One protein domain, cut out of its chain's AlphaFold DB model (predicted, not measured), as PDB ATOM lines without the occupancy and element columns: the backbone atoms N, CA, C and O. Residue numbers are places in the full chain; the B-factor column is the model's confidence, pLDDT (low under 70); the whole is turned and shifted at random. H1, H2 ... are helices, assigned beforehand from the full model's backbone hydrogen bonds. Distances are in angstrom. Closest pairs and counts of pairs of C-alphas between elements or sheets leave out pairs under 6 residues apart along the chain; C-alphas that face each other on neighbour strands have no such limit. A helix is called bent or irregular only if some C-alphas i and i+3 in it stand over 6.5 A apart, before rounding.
ATOM      1  N   VAL A   4     -15.510  96.949 117.411       74.12
ATOM      2  CA  VAL A   4     -15.889  95.927 116.422       74.12
ATOM      3  C   VAL A   4     -16.448  96.583 115.155       74.12
ATOM      4  O   VAL A   4     -15.954  96.311 114.062       74.12
ATOM      5  N   THR A   5     -17.371  97.536 115.301       76.19
ATOM      6  CA  THR A   5     -18.006  98.274 114.194       76.19
ATOM      7  C   THR A   5     -17.010  99.165 113.448       76.19
ATOM      8  O   THR A   5     -17.058  99.292 112.229       76.19
ATOM      9  N   ARG A   6     -16.024  99.738 114.152       77.81
ATOM     10  CA  ARG A   6     -14.963 100.538 113.514       77.81
ATOM     11  C   ARG A   6     -14.091  99.696 112.572       77.81
ATOM     12  O   ARG A   6     -13.693 100.176 111.514       77.81
ATOM     13  N   LYS A   7     -13.798  98.438 112.937       79.94
ATOM     14  CA  LYS A   7     -12.984  97.521 112.120       79.94
ATOM     15  C   LYS A   7     -13.712  97.030 110.864       79.94
ATOM     16  O   LYS A   7     -13.023  96.747 109.885       79.94
ATOM     17  N   SER A   8     -15.040  96.891 110.888       75.31
ATOM     18  CA  SER A   8     -15.817  96.470 109.710       75.31
ATOM     19  C   SER A   8     -15.934  97.601 108.691       75.31
ATOM     20  O   SER A   8     -15.523  97.408 107.551       75.31
ATOM     21  N   VAL A   9     -16.333  98.802 109.128       79.62
ATOM     22  CA  VAL A   9     -16.441 100.000 108.274       79.62
ATOM     23  C   VAL A   9     -15.086 100.367 107.657       79.62
ATOM     24  O   VAL A   9     -14.993 100.706 106.481       79.62
ATOM     25  N   TYR A  10     -13.995 100.234 108.418       77.44
ATOM     26  CA  TYR A  10     -12.643 100.437 107.888       77.44
ATOM     27  C   TYR A  10     -12.273  99.407 106.808       77.44
ATOM     28  O   TYR A  10     -11.703  99.766 105.780       77.44
ATOM     29  N   ARG A  11     -12.618  98.125 107.000       76.44
ATOM     30  CA  ARG A  11     -12.342  97.066 106.014       76.44
ATOM     31  C   ARG A  11     -13.142  97.244 104.728       76.44
ATOM     32  O   ARG A  11     -12.598  97.012 103.653       76.44
ATOM     33  N   GLU A  12     -14.395  97.652 104.855       80.12
ATOM     34  CA  GLU A  12     -15.297  97.916 103.739       80.12
ATOM     35  C   GLU A  12     -14.792  99.087 102.889       80.12
ATOM     36  O   GLU A  12     -14.581  98.922 101.687       80.12
ATOM     37  N   ASN A  13     -14.416 100.199 103.529       79.88
ATOM     38  CA  ASN A  13     -13.822 101.354 102.853       79.88
ATOM     39  C   ASN A  13     -12.515 101.015 102.113       79.88
ATOM     40  O   ASN A  13     -12.269 101.539 101.032       79.88
ATOM     41  N   ILE A  14     -11.685 100.108 102.642       78.56
ATOM     42  CA  ILE A  14     -10.438  99.677 101.974       78.56
ATOM     43  C   ILE A  14     -10.711  98.673 100.852       78.56
ATOM     44  O   ILE A  14      -9.967  98.621  99.870       78.56
ATOM     45  N   SER A  15     -11.763  97.863 100.977       70.25
ATOM     46  CA  SER A  15     -12.106  96.855  99.973       70.25
ATOM     47  C   SER A  15     -12.457  97.470  98.613       70.25
ATOM     48  O   SER A  15     -12.160  96.856  97.592       70.25
ATOM     49  N   LEU A  16     -12.958  98.712  98.604       70.50
ATOM     50  CA  LEU A  16     -13.284  99.485  97.401       70.50
ATOM     51  C   LEU A  16     -12.043  99.940  96.609       70.50
ATOM     52  O   LEU A  16     -12.098 100.023  95.386       70.50
ATOM     53  N   TYR A  17     -10.904 100.167  97.275       72.88
ATOM     54  CA  TYR A  17      -9.637 100.560  96.631       72.88
ATOM     55  C   TYR A  17      -8.709  99.371  96.339       72.88
ATOM     56  O   TYR A  17      -7.642  99.521  95.739       72.88
ATOM     57  N   ARG A  18      -9.079  98.164  96.780       71.06
ATOM     58  CA  ARG A  18      -8.236  96.975  96.673       71.06
ATOM     59  C   ARG A  18      -8.479  96.274  95.333       71.06
ATOM     60  O   ARG A  18      -9.446  95.535  95.179       71.06
ATOM     61  N   GLY A  19      -7.555  96.445  94.385       67.38
ATOM     62  CA  GLY A  19      -7.583  95.733  93.101       67.38
ATOM     63  C   GLY A  19      -7.741  94.211  93.264       67.38
ATOM     64  O   GLY A  19      -7.195  93.614  94.201       67.38
ATOM     65  N   LYS A  20      -8.502  93.569  92.359       62.38
ATOM     66  CA  LYS A  20      -8.721  92.108  92.352       62.38
ATOM     67  C   LYS A  20      -7.373  91.381  92.419       62.38
ATOM     68  O   LYS A  20      -6.569  91.474  91.493       62.38
ATOM     69  N   LYS A  21      -7.125  90.630  93.500       65.62
ATOM     70  CA  LYS A  21      -5.914  89.802  93.620       65.62
ATOM     71  C   LYS A  21      -5.952  88.719  92.539       65.62
ATOM     72  O   LYS A  21      -6.774  87.810  92.611       65.62
ATOM     73  N   GLN A  22      -5.043  88.785  91.569       79.75
ATOM     74  CA  GLN A  22      -4.878  87.761  90.532       79.75
ATOM     75  C   GLN A  22      -4.103  86.555  91.084       79.75
ATOM     76  O   GLN A  22      -3.007  86.239  90.628       79.75
ATOM     77  N   VAL A  23      -4.655  85.896  92.109       82.75
ATOM     78  CA  VAL A  23      -3.974  84.833  92.872       82.75
ATOM     79  C   VAL A  23      -3.500  83.701  91.956       82.75
ATOM     80  O   VAL A  23      -2.350  83.290  92.054       82.75
ATOM     81  N   VAL A  24      -4.341  83.265  91.013       87.56
ATOM     82  CA  VAL A  24      -4.010  82.188  90.064       87.56
ATOM     83  C   VAL A  24      -2.862  82.586  89.135       87.56
ATOM     84  O   VAL A  24      -1.924  81.816  88.947       87.56
ATOM     85  N   LYS A  25      -2.884  83.814  88.602       85.94
ATOM     86  CA  LYS A  25      -1.836  84.314  87.701       85.94
ATOM     87  C   LYS A  25      -0.486  84.421  88.414       85.94
ATOM     88  O   LYS A  25       0.527  83.994  87.873       85.94
ATOM     89  N   HIS A  26      -0.473  84.962  89.633       86.12
ATOM     90  CA  HIS A  26       0.751  85.059  90.430       86.12
ATOM     91  C   HIS A  26       1.247  83.690  90.901       86.12
ATOM     92  O   HIS A  26       2.453  83.473  90.937       86.12
ATOM     93  N   GLY A  27       0.338  82.765  91.218       88.31
ATOM     94  CA  GLY A  27       0.679  81.388  91.570       88.31
ATOM     95  C   GLY A  27       1.347  80.645  90.416       88.31
ATOM     96  O   GLY A  27       2.414  80.071  90.602       88.31
ATOM     97  N   LEU A  28       0.777  80.723  89.208       91.31
ATOM     98  CA  LEU A  28       1.359  80.094  88.019       91.31
ATOM     99  C   LEU A  28       2.728  80.697  87.672       91.31
ATOM    100  O   LEU A  28       3.674  79.966  87.401       91.31
ATOM    101  N   LEU A  29       2.854  82.026  87.745       89.31
ATOM    102  CA  LEU A  29       4.127  82.707  87.516       89.31
ATOM    103  C   LEU A  29       5.194  82.295  88.542       89.31
ATOM    104  O   LEU A  29       6.336  82.067  88.157       89.31
ATOM    105  N   ALA A  30       4.825  82.166  89.820       90.00
ATOM    106  CA  ALA A  30       5.724  81.714  90.880       90.00
ATOM    107  C   ALA A  30       6.141  80.245  90.716       90.00
ATOM    108  O   ALA A  30       7.289  79.898  90.983       90.00
ATOM    109  N   PHE A  31       5.229  79.385  90.257       92.00
ATOM    110  CA  PHE A  31       5.541  77.990  89.964       92.00
ATOM    111  C   PHE A  31       6.536  77.874  88.805       92.00
ATOM    112  O   PHE A  31       7.552  77.194  88.932       92.00
ATOM    113  N   ILE A  32       6.289  78.588  87.702       93.75
ATOM    114  CA  ILE A  32       7.174  78.580  86.530       93.75
ATOM    115  C   ILE A  32       8.541  79.169  86.882       93.75
ATOM    116  O   ILE A  32       9.561  78.588  86.523       93.75
ATOM    117  N   SER A  33       8.587  80.293  87.602       92.50
ATOM    118  CA  SER A  33       9.858  80.931  87.961       92.50
ATOM    119  C   SER A  33      10.678  80.093  88.944       92.50
ATOM    120  O   SER A  33      11.888  79.964  88.763       92.50
ATOM    121  N   GLY A  34      10.030  79.454  89.922       91.12
ATOM    122  CA  GLY A  34      10.679  78.500  90.820       91.12
ATOM    123  C   GLY A  34      11.190  77.261  90.080       91.12
ATOM    124  O   GLY A  34      12.347  76.879  90.244       91.12
ATOM    125  N   GLY A  35      10.370  76.676  89.202       93.00
ATOM    126  CA  GLY A  35      10.763  75.532  88.376       93.00
ATOM    127  C   GLY A  35      11.937  75.853  87.449       93.00
ATOM    128  O   GLY A  35      12.892  75.082  87.373       93.00
ATOM    129  N   MET A  36      11.923  77.023  86.808       93.31
ATOM    130  CA  MET A  36      13.027  77.495  85.972       93.31
ATOM    131  C   MET A  36      14.318  77.651  86.783       93.31
ATOM    132  O   MET A  36      15.381  77.237  86.322       93.31
ATOM    133  N   LEU A  37      14.238  78.179  88.009       93.19
ATOM    134  CA  LEU A  37      15.395  78.279  88.896       93.19
ATOM    135  C   LEU A  37      15.948  76.897  89.281       93.19
ATOM    136  O   LEU A  37      17.165  76.719  89.311       93.19
ATOM    137  N   CYS A  38      15.084  75.908  89.531       92.62
ATOM    138  CA  CYS A  38      15.509  74.530  89.791       92.62
ATOM    139  C   CYS A  38      16.218  73.908  88.583       92.62
ATOM    140  O   CYS A  38      17.272  73.297  88.749       92.62
ATOM    141  N   VAL A  39      15.690  74.105  87.370       95.31
ATOM    142  CA  VAL A  39      16.336  73.637  86.134       95.31
ATOM    143  C   VAL A  39      17.707  74.293  85.962       95.31
ATOM    144  O   VAL A  39      18.683  73.604  85.676       95.31
ATOM    145  N   LEU A  40      17.816  75.603  86.203       94.31
ATOM    146  CA  LEU A  40      19.099  76.311  86.170       94.31
ATOM    147  C   LEU A  40      20.086  75.769  87.212       94.31
ATOM    148  O   LEU A  40      21.255  75.564  86.892       94.31
ATOM    149  N   GLY A  41      19.629  75.494  88.436       93.31
ATOM    150  CA  GLY A  41      20.455  74.879  89.478       93.31
ATOM    151  C   GLY A  41      20.962  73.498  89.070       93.31
ATOM    152  O   GLY A  41      22.154  73.214  89.187       93.31
ATOM    153  N   GLN A  42      20.085  72.664  88.510       94.69
ATOM    154  CA  GLN A  42      20.460  71.341  88.018       94.69
ATOM    155  C   GLN A  42      21.490  71.434  86.886       94.69
ATOM    156  O   GLN A  42      22.484  70.716  86.914       94.69
ATOM    157  N   LEU A  43      21.302  72.349  85.928       94.88
ATOM    158  CA  LEU A  43      22.243  72.564  84.826       94.88
ATOM    159  C   LEU A  43      23.624  72.992  85.325       94.88
ATOM    160  O   LEU A  43      24.633  72.463  84.864       94.88
ATOM    161  N   VAL A  44      23.683  73.909  86.292       93.69
ATOM    162  CA  VAL A  44      24.950  74.369  86.872       93.69
ATOM    163  C   VAL A  44      25.635  73.253  87.664       93.69
ATOM    164  O   VAL A  44      26.837  73.047  87.503       93.69
ATOM    165  N   ALA A  45      24.892  72.477  88.458       93.38
ATOM    166  CA  ALA A  45      25.444  71.337  89.189       93.38
ATOM    167  C   ALA A  45      25.955  70.234  88.245       93.38
ATOM    168  O   ALA A  45      27.070  69.740  88.417       93.38
ATOM    169  N   SER A  46      25.186  69.880  87.213       92.44
ATOM    170  CA  SER A  46      25.608  68.926  86.181       92.44
ATOM    171  C   SER A  46      26.807  69.441  85.379       92.44
ATOM    172  O   SER A  46      27.706  68.663  85.072       92.44
ATOM    173  N   GLY A  47      26.869  70.747  85.108       91.81
ATOM    174  CA  GLY A  47      28.033  71.397  84.513       91.81
ATOM    175  C   GLY A  47      29.277  71.240  85.385       91.81
ATOM    176  O   GLY A  47      30.304  70.775  84.899       91.81
ATOM    177  N   TYR A  48      29.191  71.536  86.687       91.19
ATOM    178  CA  TYR A  48      30.318  71.329  87.604       91.19
ATOM    179  C   TYR A  48      30.774  69.871  87.650       91.19
ATOM    180  O   TYR A  48      31.973  69.610  87.609       91.19
ATOM    181  N   HIS A  49      29.837  68.924  87.680       90.19
ATOM    182  CA  HIS A  49      30.162  67.502  87.625       90.19
ATOM    183  C   HIS A  49      30.905  67.135  86.330       90.19
ATOM    184  O   HIS A  49      31.911  66.436  86.379       90.19
ATOM    185  N   TYR A  50      30.440  67.627  85.179       88.75
ATOM    186  CA  TYR A  50      31.038  67.323  83.877       88.75
ATOM    187  C   TYR A  50      32.412  67.980  83.678       88.75
ATOM    188  O   TYR A  50      33.364  67.310  83.290       88.75
ATOM    189  N   PHE A  51      32.544  69.276  83.975       88.19
ATOM    190  CA  PHE A  51      33.776  70.029  83.714       88.19
ATOM    191  C   PHE A  51      34.866  69.797  84.764       88.19
ATOM    192  O   PHE A  51      36.041  69.748  84.416       88.19
ATOM    193  N   PHE A  52      34.498  69.652  86.040       85.12
ATOM    194  CA  PHE A  52      35.461  69.502  87.137       85.12
ATOM    195  C   PHE A  52      35.599  68.054  87.625       85.12
ATOM    196  O   PHE A  52      36.388  67.804  88.534       85.12
ATOM    197  N   SER A  53      34.858  67.100  87.040       85.12
ATOM    198  CA  SER A  53      34.889  65.670  87.406       85.12
ATOM    199  C   SER A  53      34.724  65.420  88.914       85.12
ATOM    200  O   SER A  53      35.322  64.513  89.492       85.12
ATOM    201  N   VAL A  54      33.931  66.261  89.579       86.44
ATOM    202  CA  VAL A  54      33.668  66.180  91.022       86.44
ATOM    203  C   VAL A  54      32.424  65.350  91.304       86.44
ATOM    204  O   VAL A  54      31.493  65.333  90.505       86.44
ATOM    205  N   SER A  55      32.372  64.703  92.473       91.88
ATOM    206  CA  SER A  55      31.189  63.944  92.897       91.88
ATOM    207  C   SER A  55      29.925  64.813  92.912       91.88
ATOM    208  O   SER A  55      29.985  66.018  93.165       91.88
ATOM    209  N   THR A  56      28.760  64.199  92.692       88.81
ATOM    210  CA  THR A  56      27.457  64.890  92.639       88.81
ATOM    211  C   THR A  56      27.175  65.729  93.891       88.81
ATOM    212  O   THR A  56      26.606  66.819  93.811       88.81
ATOM    213  N   GLU A  57      27.630  65.257  95.051       90.94
ATOM    214  CA  GLU A  57      27.475  65.940  96.337       90.94
ATOM    215  C   GLU A  57      28.319  67.226  96.414       90.94
ATOM    216  O   GLU A  57      27.835  68.292  96.815       90.94
ATOM    217  N   ARG A  58      29.567  67.174  95.927       92.12
ATOM    218  CA  ARG A  58      30.436  68.358  95.824       92.12
ATOM    219  C   ARG A  58      29.952  69.323  94.746       92.12
ATOM    220  O   ARG A  58      29.941  70.527  94.980       92.12
ATOM    221  N   ALA A  59      29.492  68.807  93.608       93.19
ATOM    222  CA  ALA A  59      28.935  69.612  92.525       93.19
ATOM    223  C   ALA A  59      27.721  70.433  92.996       93.19
ATOM    224  O   ALA A  59      27.622  71.628  92.714       93.19
ATOM    225  N   THR A  60      26.839  69.810  93.784       92.06
ATOM    226  CA  THR A  60      25.692  70.485  94.412       92.06
ATOM    227  C   THR A  60      26.146  71.568  95.387       92.06
ATOM    228  O   THR A  60      25.622  72.680  95.364       92.06
ATOM    229  N   SER A  61      27.161  71.276  96.203       93.69
ATOM    230  CA  SER A  61      27.728  72.248  97.144       93.69
ATOM    231  C   SER A  61      28.297  73.477  96.422       93.69
ATOM    232  O   SER A  61      28.026  74.607  96.822       93.69
ATOM    233  N   TYR A  62      29.024  73.281  95.318       93.62
ATOM    234  CA  TYR A  62      29.551  74.382  94.505       93.62
ATOM    235  C   TYR A  62      28.447  75.187  93.820       93.62
ATOM    236  O   TYR A  62      28.499  76.414  93.818       93.62
ATOM    237  N   MET A  63      27.412  74.519  93.306       94.88
ATOM    238  CA  MET A  63      26.239  75.189  92.747       94.88
ATOM    239  C   MET A  63      25.550  76.093  93.779       94.88
ATOM    240  O   MET A  63      25.286  77.259  93.479       94.88
ATOM    241  N   LEU A  64      25.342  75.606  95.008       94.81
ATOM    242  CA  LEU A  64      24.766  76.403  96.095       94.81
ATOM    243  C   LEU A  64      25.634  77.618  96.439       94.81
ATOM    244  O   LEU A  64      25.107  78.726  96.529       94.81
ATOM    245  N   VAL A  65      26.952  77.442  96.587       95.38
ATOM    246  CA  VAL A  65      27.882  78.547  96.884       95.38
ATOM    247  C   VAL A  65      27.840  79.609  95.784       95.38
ATOM    248  O   VAL A  65      27.714  80.796  96.089       95.38
ATOM    249  N   SER A  66      27.869  79.200  94.515       94.81
ATOM    250  CA  SER A  66      27.768  80.115  93.376       94.81
ATOM    251  C   SER A  66      26.442  80.876  93.369       94.81
ATOM    252  O   SER A  66      26.432  82.090  93.166       94.81
ATOM    253  N   PHE A  67      25.318  80.205  93.640       94.88
ATOM    254  CA  PHE A  67      23.995  80.841  93.666       94.88
ATOM    255  C   PHE A  67      23.861  81.825  94.830       94.88
ATOM    256  O   PHE A  67      23.343  82.926  94.643       94.88
ATOM    257  N   ILE A  68      24.362  81.461  96.013       95.62
ATOM    258  CA  ILE A  68      24.402  82.341  97.185       95.62
ATOM    259  C   ILE A  68      25.265  83.573  96.889       95.62
ATOM    260  O   ILE A  68      24.815  84.698  97.099       95.62
ATOM    261  N   GLY A  69      26.469  83.383  96.345       96.12
ATOM    262  CA  GLY A  69      27.368  84.482  95.992       96.12
ATOM    263  C   GLY A  69      26.752  85.432  94.964       96.12
ATOM    264  O   GLY A  69      26.705  86.642  95.184       96.12
ATOM    265  N   LEU A  70      26.202  84.888  93.876       95.44
ATOM    266  CA  LEU A  70      25.540  85.676  92.835       95.44
ATOM    267  C   LEU A  70      24.315  86.425  93.368       95.44
ATOM    268  O   LEU A  70      24.131  87.595  93.038       95.44
ATOM    269  N   ALA A  71      23.494  85.796  94.212       94.81
ATOM    270  CA  ALA A  71      22.333  86.454  94.801       94.81
ATOM    271  C   ALA A  71      22.729  87.575  95.769       94.81
ATOM    272  O   ALA A  71      22.124  88.647  95.728       94.81
ATOM    273  N   ALA A  72      23.761  87.374  96.594       95.81
ATOM    274  CA  ALA A  72      24.280  88.409  97.486       95.81
ATOM    275  C   ALA A  72      24.809  89.617  96.694       95.81
ATOM    276  O   ALA A  72      24.449  90.757  96.996       95.81
ATOM    277  N   LEU A  73      25.583  89.372  95.630       96.56
ATOM    278  CA  LEU A  73      26.085  90.420  94.734       96.56
ATOM    279  C   LEU A  73      24.944  91.152  94.018       96.56
ATOM    280  O   LEU A  73      24.880  92.379  94.050       96.56
ATOM    281  N   ALA A  74      24.001  90.418  93.424       94.69
ATOM    282  CA  ALA A  74      22.844  91.004  92.751       94.69
ATOM    283  C   ALA A  74      21.957  91.819  93.708       94.69
ATOM    284  O   ALA A  74      21.332  92.795  93.283       94.69
ATOM    285  N   THR A  75      21.903  91.436  94.989       95.31
ATOM    286  CA  THR A  75      21.204  92.188  96.041       95.31
ATOM    287  C   THR A  75      21.938  93.484  96.365       95.31
ATOM    288  O   THR A  75      21.314  94.542  96.354       95.31
ATOM    289  N   GLY A  76      23.261  93.431  96.558       93.25
ATOM    290  CA  GLY A  76      24.091  94.619  96.780       93.25
ATOM    291  C   GLY A  76      24.060  95.619  95.620       93.25
ATOM    292  O   GLY A  76      24.061  96.825  95.848       93.25
ATOM    293  N   LEU A  77      23.942  95.130  94.381       94.81
ATOM    294  CA  LEU A  77      23.769  95.952  93.175       94.81
ATOM    295  C   LEU A  77      22.324  96.454  92.969       94.81
ATOM    296  O   LEU A  77      22.053  97.192  92.024       94.81
ATOM    297  N   GLY A  78      21.366  96.028  93.799       91.88
ATOM    298  CA  GLY A  78      19.955  96.420  93.703       91.88
ATOM    299  C   GLY A  78      19.175  95.793  92.536       91.88
ATOM    300  O   GLY A  78      17.998  96.111  92.340       91.88
ATOM    301  N   VAL A  79      19.786  94.889  91.765       92.00
ATOM    302  CA  VAL A  79      19.154  94.211  90.616       92.00
ATOM    303  C   VAL A  79      18.193  93.123  91.087       92.00
ATOM    304  O   VAL A  79      17.093  92.986  90.543       92.00
ATOM    305  N   TYR A  80      18.559  92.404  92.152       91.19
ATOM    306  CA  TYR A  80      17.765  91.291  92.676       91.19
ATOM    307  C   TYR A  80      16.334  91.717  93.030       91.19
ATOM    308  O   TYR A  80      15.374  91.021  92.706       91.19
ATOM    309  N   ARG A  81      16.161  92.906  93.624       86.56
ATOM    310  CA  ARG A  81      14.847  93.428  94.029       86.56
ATOM    311  C   ARG A  81      13.890  93.607  92.845       86.56
ATOM    312  O   ARG A  81      12.699  93.343  92.993       86.56
ATOM    313  N   LYS A  82      14.401  94.001  91.671       89.38
ATOM    314  CA  LYS A  82      13.600  94.144  90.441       89.38
ATOM    315  C   LYS A  82      13.131  92.782  89.935       89.38
ATOM    316  O   LYS A  82      11.961  92.612  89.615       89.38
ATOM    317  N   TRP A  83      14.022  91.792  89.924       89.00
ATOM    318  CA  TRP A  83      13.665  90.423  89.548       89.00
ATOM    319  C   TRP A  83      12.681  89.798  90.536       89.00
ATOM    320  O   TRP A  83      11.700  89.192  90.116       89.00
ATOM    321  N   ALA A  84      12.873  90.008  91.838       87.56
ATOM    322  CA  ALA A  84      11.979  89.497  92.871       87.56
ATOM    323  C   ALA A  84      10.554  90.068  92.763       87.56
ATOM    324  O   ALA A  84       9.588  89.352  93.019       87.56
ATOM    325  N   GLN A  85      10.395  91.325  92.336       87.38
ATOM    326  CA  GLN A  85       9.076  91.912  92.069       87.38
ATOM    327  C   GLN A  85       8.377  91.257  90.868       87.38
ATOM    328  O   GLN A  85       7.167  91.040  90.915       87.38
ATOM    329  N   THR A  86       9.130  90.907  89.823       86.12
ATOM    330  CA  THR A  86       8.589  90.276  88.609       86.12
ATOM    331  C   THR A  86       8.282  88.794  88.813       86.12
ATOM    332  O   THR A  86       7.191  88.339  88.483       86.12
ATOM    333  N   PHE A  87       9.220  88.028  89.371       86.31
ATOM    334  CA  PHE A  87       9.095  86.575  89.548       86.31
ATOM    335  C   PHE A  87       8.359  86.176  90.833       86.31
ATOM    336  O   PHE A  87       7.954  85.019  90.983       86.31
ATOM    337  N   GLY A  88       8.156  87.130  91.743       86.44
ATOM    338  CA  GLY A  88       7.375  86.971  92.960       86.44
ATOM    339  C   GLY A  88       7.903  85.857  93.864       86.44
ATOM    340  O   GLY A  88       9.106  85.716  94.092       86.44
ATOM    341  N   ALA A  89       6.978  85.048  94.385       87.06
ATOM    342  CA  ALA A  89       7.287  83.997  95.352       87.06
ATOM    343  C   ALA A  89       8.283  82.948  94.827       87.06
ATOM    344  O   ALA A  89       9.052  82.413  95.619       87.06
ATOM    345  N   GLY A  90       8.336  82.688  93.515       87.31
ATOM    346  CA  GLY A  90       9.237  81.673  92.961       87.31
ATOM    347  C   GLY A  90      10.724  82.022  93.067       87.31
ATOM    348  O   GLY A  90      11.548  81.117  93.104       87.31
ATOM    349  N   LEU A  91      11.073  83.309  93.199       90.06
ATOM    350  CA  LEU A  91      12.449  83.748  93.466       90.06
ATOM    351  C   LEU A  91      12.694  84.044  94.959       90.06
ATOM    352  O   LEU A  91      13.819  83.915  95.431       90.06
ATOM    353  N   LEU A  92      11.641  84.392  95.711       88.00
ATOM    354  CA  LEU A  92      11.716  84.736  97.138       88.00
ATOM    355  C   LEU A  92      11.736  83.525  98.087       88.00
ATOM    356  O   LEU A  92      12.318  83.620  99.162       88.00
ATOM    357  N   VAL A  93      11.077  82.420  97.728       88.50
ATOM    358  CA  VAL A  93      10.986  81.204  98.563       88.50
ATOM    359  C   VAL A  93      12.286  80.376  98.585       88.50
ATOM    360  O   VAL A  93      12.628  79.863  99.651       88.50
ATOM    361  N   PRO A  94      13.027  80.212  97.470       90.25
ATOM    362  CA  PRO A  94      14.275  79.444  97.455       90.25
ATOM    363  C   PRO A  94      15.413  80.085  98.267       90.25
ATOM    364  O   PRO A  94      15.335  81.241  98.682       90.25
ATOM    365  N   ILE A  95      16.533  79.363  98.405       90.94
ATOM    366  CA  ILE A  95      17.711  79.808  99.180       90.94
ATOM    367  C   ILE A  95      18.246  81.187  98.755       90.94
ATOM    368  O   ILE A  95      18.673  81.971  99.595       90.94
ATOM    369  N   VAL A  96      18.161  81.535  97.468       93.62
ATOM    370  CA  VAL A  96      18.561  82.857  96.960       93.62
ATOM    371  C   VAL A  96      17.704  84.000  97.514       93.62
ATOM    372  O   VAL A  96      18.223  85.093  97.729       93.62
ATOM    373  N   GLY A  97      16.422  83.757  97.800       92.88
ATOM    374  CA  GLY A  97      15.538  84.739  98.432       92.88
ATOM    375  C   GLY A  97      15.909  84.992  99.890       92.88
ATOM    376  O   GLY A  97      15.923  86.142 100.339       92.88
ATOM    377  N   PHE A  98      16.313  83.934 100.598       92.69
ATOM    378  CA  PHE A  98      16.869  84.043 101.945       92.69
ATOM    379  C   PHE A  98      18.168  84.863 101.959       92.69
ATOM    380  O   PHE A  98      18.316  85.774 102.775       92.69
ATOM    381  N   VAL A  99      19.064  84.628 100.997       95.06
ATOM    382  CA  VAL A  99      20.296  85.417 100.836       95.06
ATOM    383  C   VAL A  99      19.994  86.888 100.561       95.06
ATOM    384  O   VAL A  99      20.632  87.754 101.154       95.06
ATOM    385  N   ASN A 100      19.004  87.196  99.721       94.88
ATOM    386  CA  ASN A 100      18.584  88.579  99.499       94.88
ATOM    387  C   ASN A 100      18.075  89.240 100.789       94.88
ATOM    388  O   ASN A 100      18.407  90.395 101.045       94.88
ATOM    389  N   ALA A 101      17.303  88.528 101.616       93.12
ATOM    390  CA  ALA A 101      16.844  89.053 102.902       93.12
ATOM    391  C   ALA A 101      18.019  89.331 103.857       93.12
ATOM    392  O   ALA A 101      18.080  90.404 104.453       93.12
ATOM    393  N   MET A 102      18.985  88.411 103.942       94.50
ATOM    394  CA  MET A 102      20.207  88.590 104.734       94.50
ATOM    395  C   MET A 102      21.055  89.765 104.242       94.50
ATOM    396  O   MET A 102      21.428  90.630 105.029       94.50
ATOM    397  N   ALA A 103      21.348  89.816 102.942       95.38
ATOM    398  CA  ALA A 103      22.148  90.878 102.345       95.38
ATOM    399  C   ALA A 103      21.456  92.242 102.477       95.38
ATOM    400  O   ALA A 103      22.111  93.226 102.808       95.38
ATOM    401  N   SER A 104      20.132  92.301 102.308       94.50
ATOM    402  CA  SER A 104      19.355  93.527 102.535       94.50
ATOM    403  C   SER A 104      19.431  93.980 103.995       94.50
ATOM    404  O   SER A 104      19.702  95.150 104.247       94.50
ATOM    405  N   ALA A 105      19.276  93.061 104.958       94.19
ATOM    406  CA  ALA A 105      19.400  93.379 106.382       94.19
ATOM    407  C   ALA A 105      20.804  93.897 106.738       94.19
ATOM    408  O   ALA A 105      20.929  94.850 107.508       94.19
ATOM    409  N   ALA A 106      21.847  93.309 106.143       94.88
ATOM    410  CA  ALA A 106      23.227  93.751 106.321       94.88
ATOM    411  C   ALA A 106      23.485  95.145 105.727       94.88
ATOM    412  O   ALA A 106      24.226  95.928 106.315       94.88
ATOM    413  N   ILE A 107      22.879  95.467 104.580       94.88
ATOM    414  CA  ILE A 107      22.983  96.795 103.959       94.88
ATOM    415  C   ILE A 107      22.256  97.844 104.808       94.88
ATOM    416  O   ILE A 107      22.802  98.920 105.038       94.88
ATOM    417  N   GLU A 108      21.056  97.527 105.296       93.81
ATOM    418  CA  GLU A 108      20.221  98.454 106.066       93.81
ATOM    419  C   GLU A 108      20.838  98.804 107.426       93.81
ATOM    420  O   GLU A 108      20.887  99.972 107.795       93.81
ATOM    421  N   HIS A 109      21.416  97.822 108.122       94.25
ATOM    422  CA  HIS A 109      22.047  98.033 109.431       94.25
ATOM    423  C   HIS A 109      23.557  98.290 109.326       94.25
ATOM    424  O   HIS A 109      24.291  98.194 110.310       94.25
ATOM    425  N   LYS A 110      24.056  98.644 108.134       93.69
ATOM    426  CA  LYS A 110      25.473  98.975 107.936       93.69
ATOM    427  C   LYS A 110      25.894 100.203 108.750       93.69
ATOM    428  O   LYS A 110      27.028 100.256 109.221       93.69
ATOM    429  N   SER A 111      24.997 101.178 108.926       93.31
ATOM    430  CA  SER A 111      25.253 102.404 109.700       93.31
ATOM    431  C   SER A 111      25.471 102.150 111.191       93.31
ATOM    432  O   SER A 111      26.125 102.947 111.853       93.31
ATOM    433  N   GLU A 112      24.964 101.034 111.713       91.56
ATOM    434  CA  GLU A 112      25.105 100.621 113.114       91.56
ATOM    435  C   GLU A 112      26.431  99.872 113.380       91.56
ATOM    436  O   GLU A 112      26.737  99.499 114.513       91.56
ATOM    437  N   GLY A 113      27.252  99.659 112.345       92.44
ATOM    438  CA  GLY A 113      28.541  98.975 112.438       92.44
ATOM    439  C   GLY A 113      28.445  97.447 112.356       92.44
ATOM    440  O   GLY A 113      27.373  96.847 112.414       92.44
TER     441      GLY A 113
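Overview. This is residues 4 to 113 of the 152 residues of the protein "Stage V sporulation protein AC" of Alkalihalobacillus lonarensis (UniProt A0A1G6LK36). The long helix H2 and the helix H3 make a V, and the short helices H4 and H5 lead the chain from the open end of H3 back to H2, where H5 packs. H6 packs on the open-end part of H3, and its residues 108 to 113 stick out; at the other end H1 stands free as an arm on a link. The printed part has 110 residues with six named helices, H1 to H6 in order, and no named strand: all helix. It is only just loose, close to extended, with a radius of gyration of the C-alphas of 19.4 A, and spans 67 by 41 by 24 A.

Arrangement. H1, residues 4 to 15, touches no helix. H2, residues 23 to 52, touches H3, residues 56 to 76, with residues 41 to 49 alone, at a steep tilt of 56 degrees, opposite ways; their closest C-alphas, of Ala 45 and Ala 59, are 5.1 A apart. H4, residues 79 to 87, only just touches H2, with 3 pairs of C-alphas within 8 A, closest at Ser 33 and Phe 87, 5.9 A. H5, residues 89 to 92, touches H2, closest at C-alphas Ala 30 and Gly 90, 4.1 A. H6, residues 95 to 112, touches H3 at a steep tilt of 42 degrees, the same way, closest at C-alphas Ala 71 and Val 96, 5.6 A. H2 and H6 are apart. Every O i to N i+4 pair is within hydrogen-bond range in H1, H2, H3 and H4; in H6 12 of 14 are, and H5 is too short for such a pair.

Along the chain. H1 begins at C-alpha 4, (-15.889, 95.927, 116.422). H2 is 42.7 A long, H3 30.2 A and H6 26.1 A. H6 is irregular, with C-alphas 108 and 111 7.4 A apart, and ends at C-alpha 112, (25.105, 100.621, 113.114).

Size, cuts and confidence. The C-alphas of Thr 5 and Ser 53, the two farthest apart, are 67.7 A apart. The printed part has no cut and no long link. Residues 19 to 21 have pLDDT under 70.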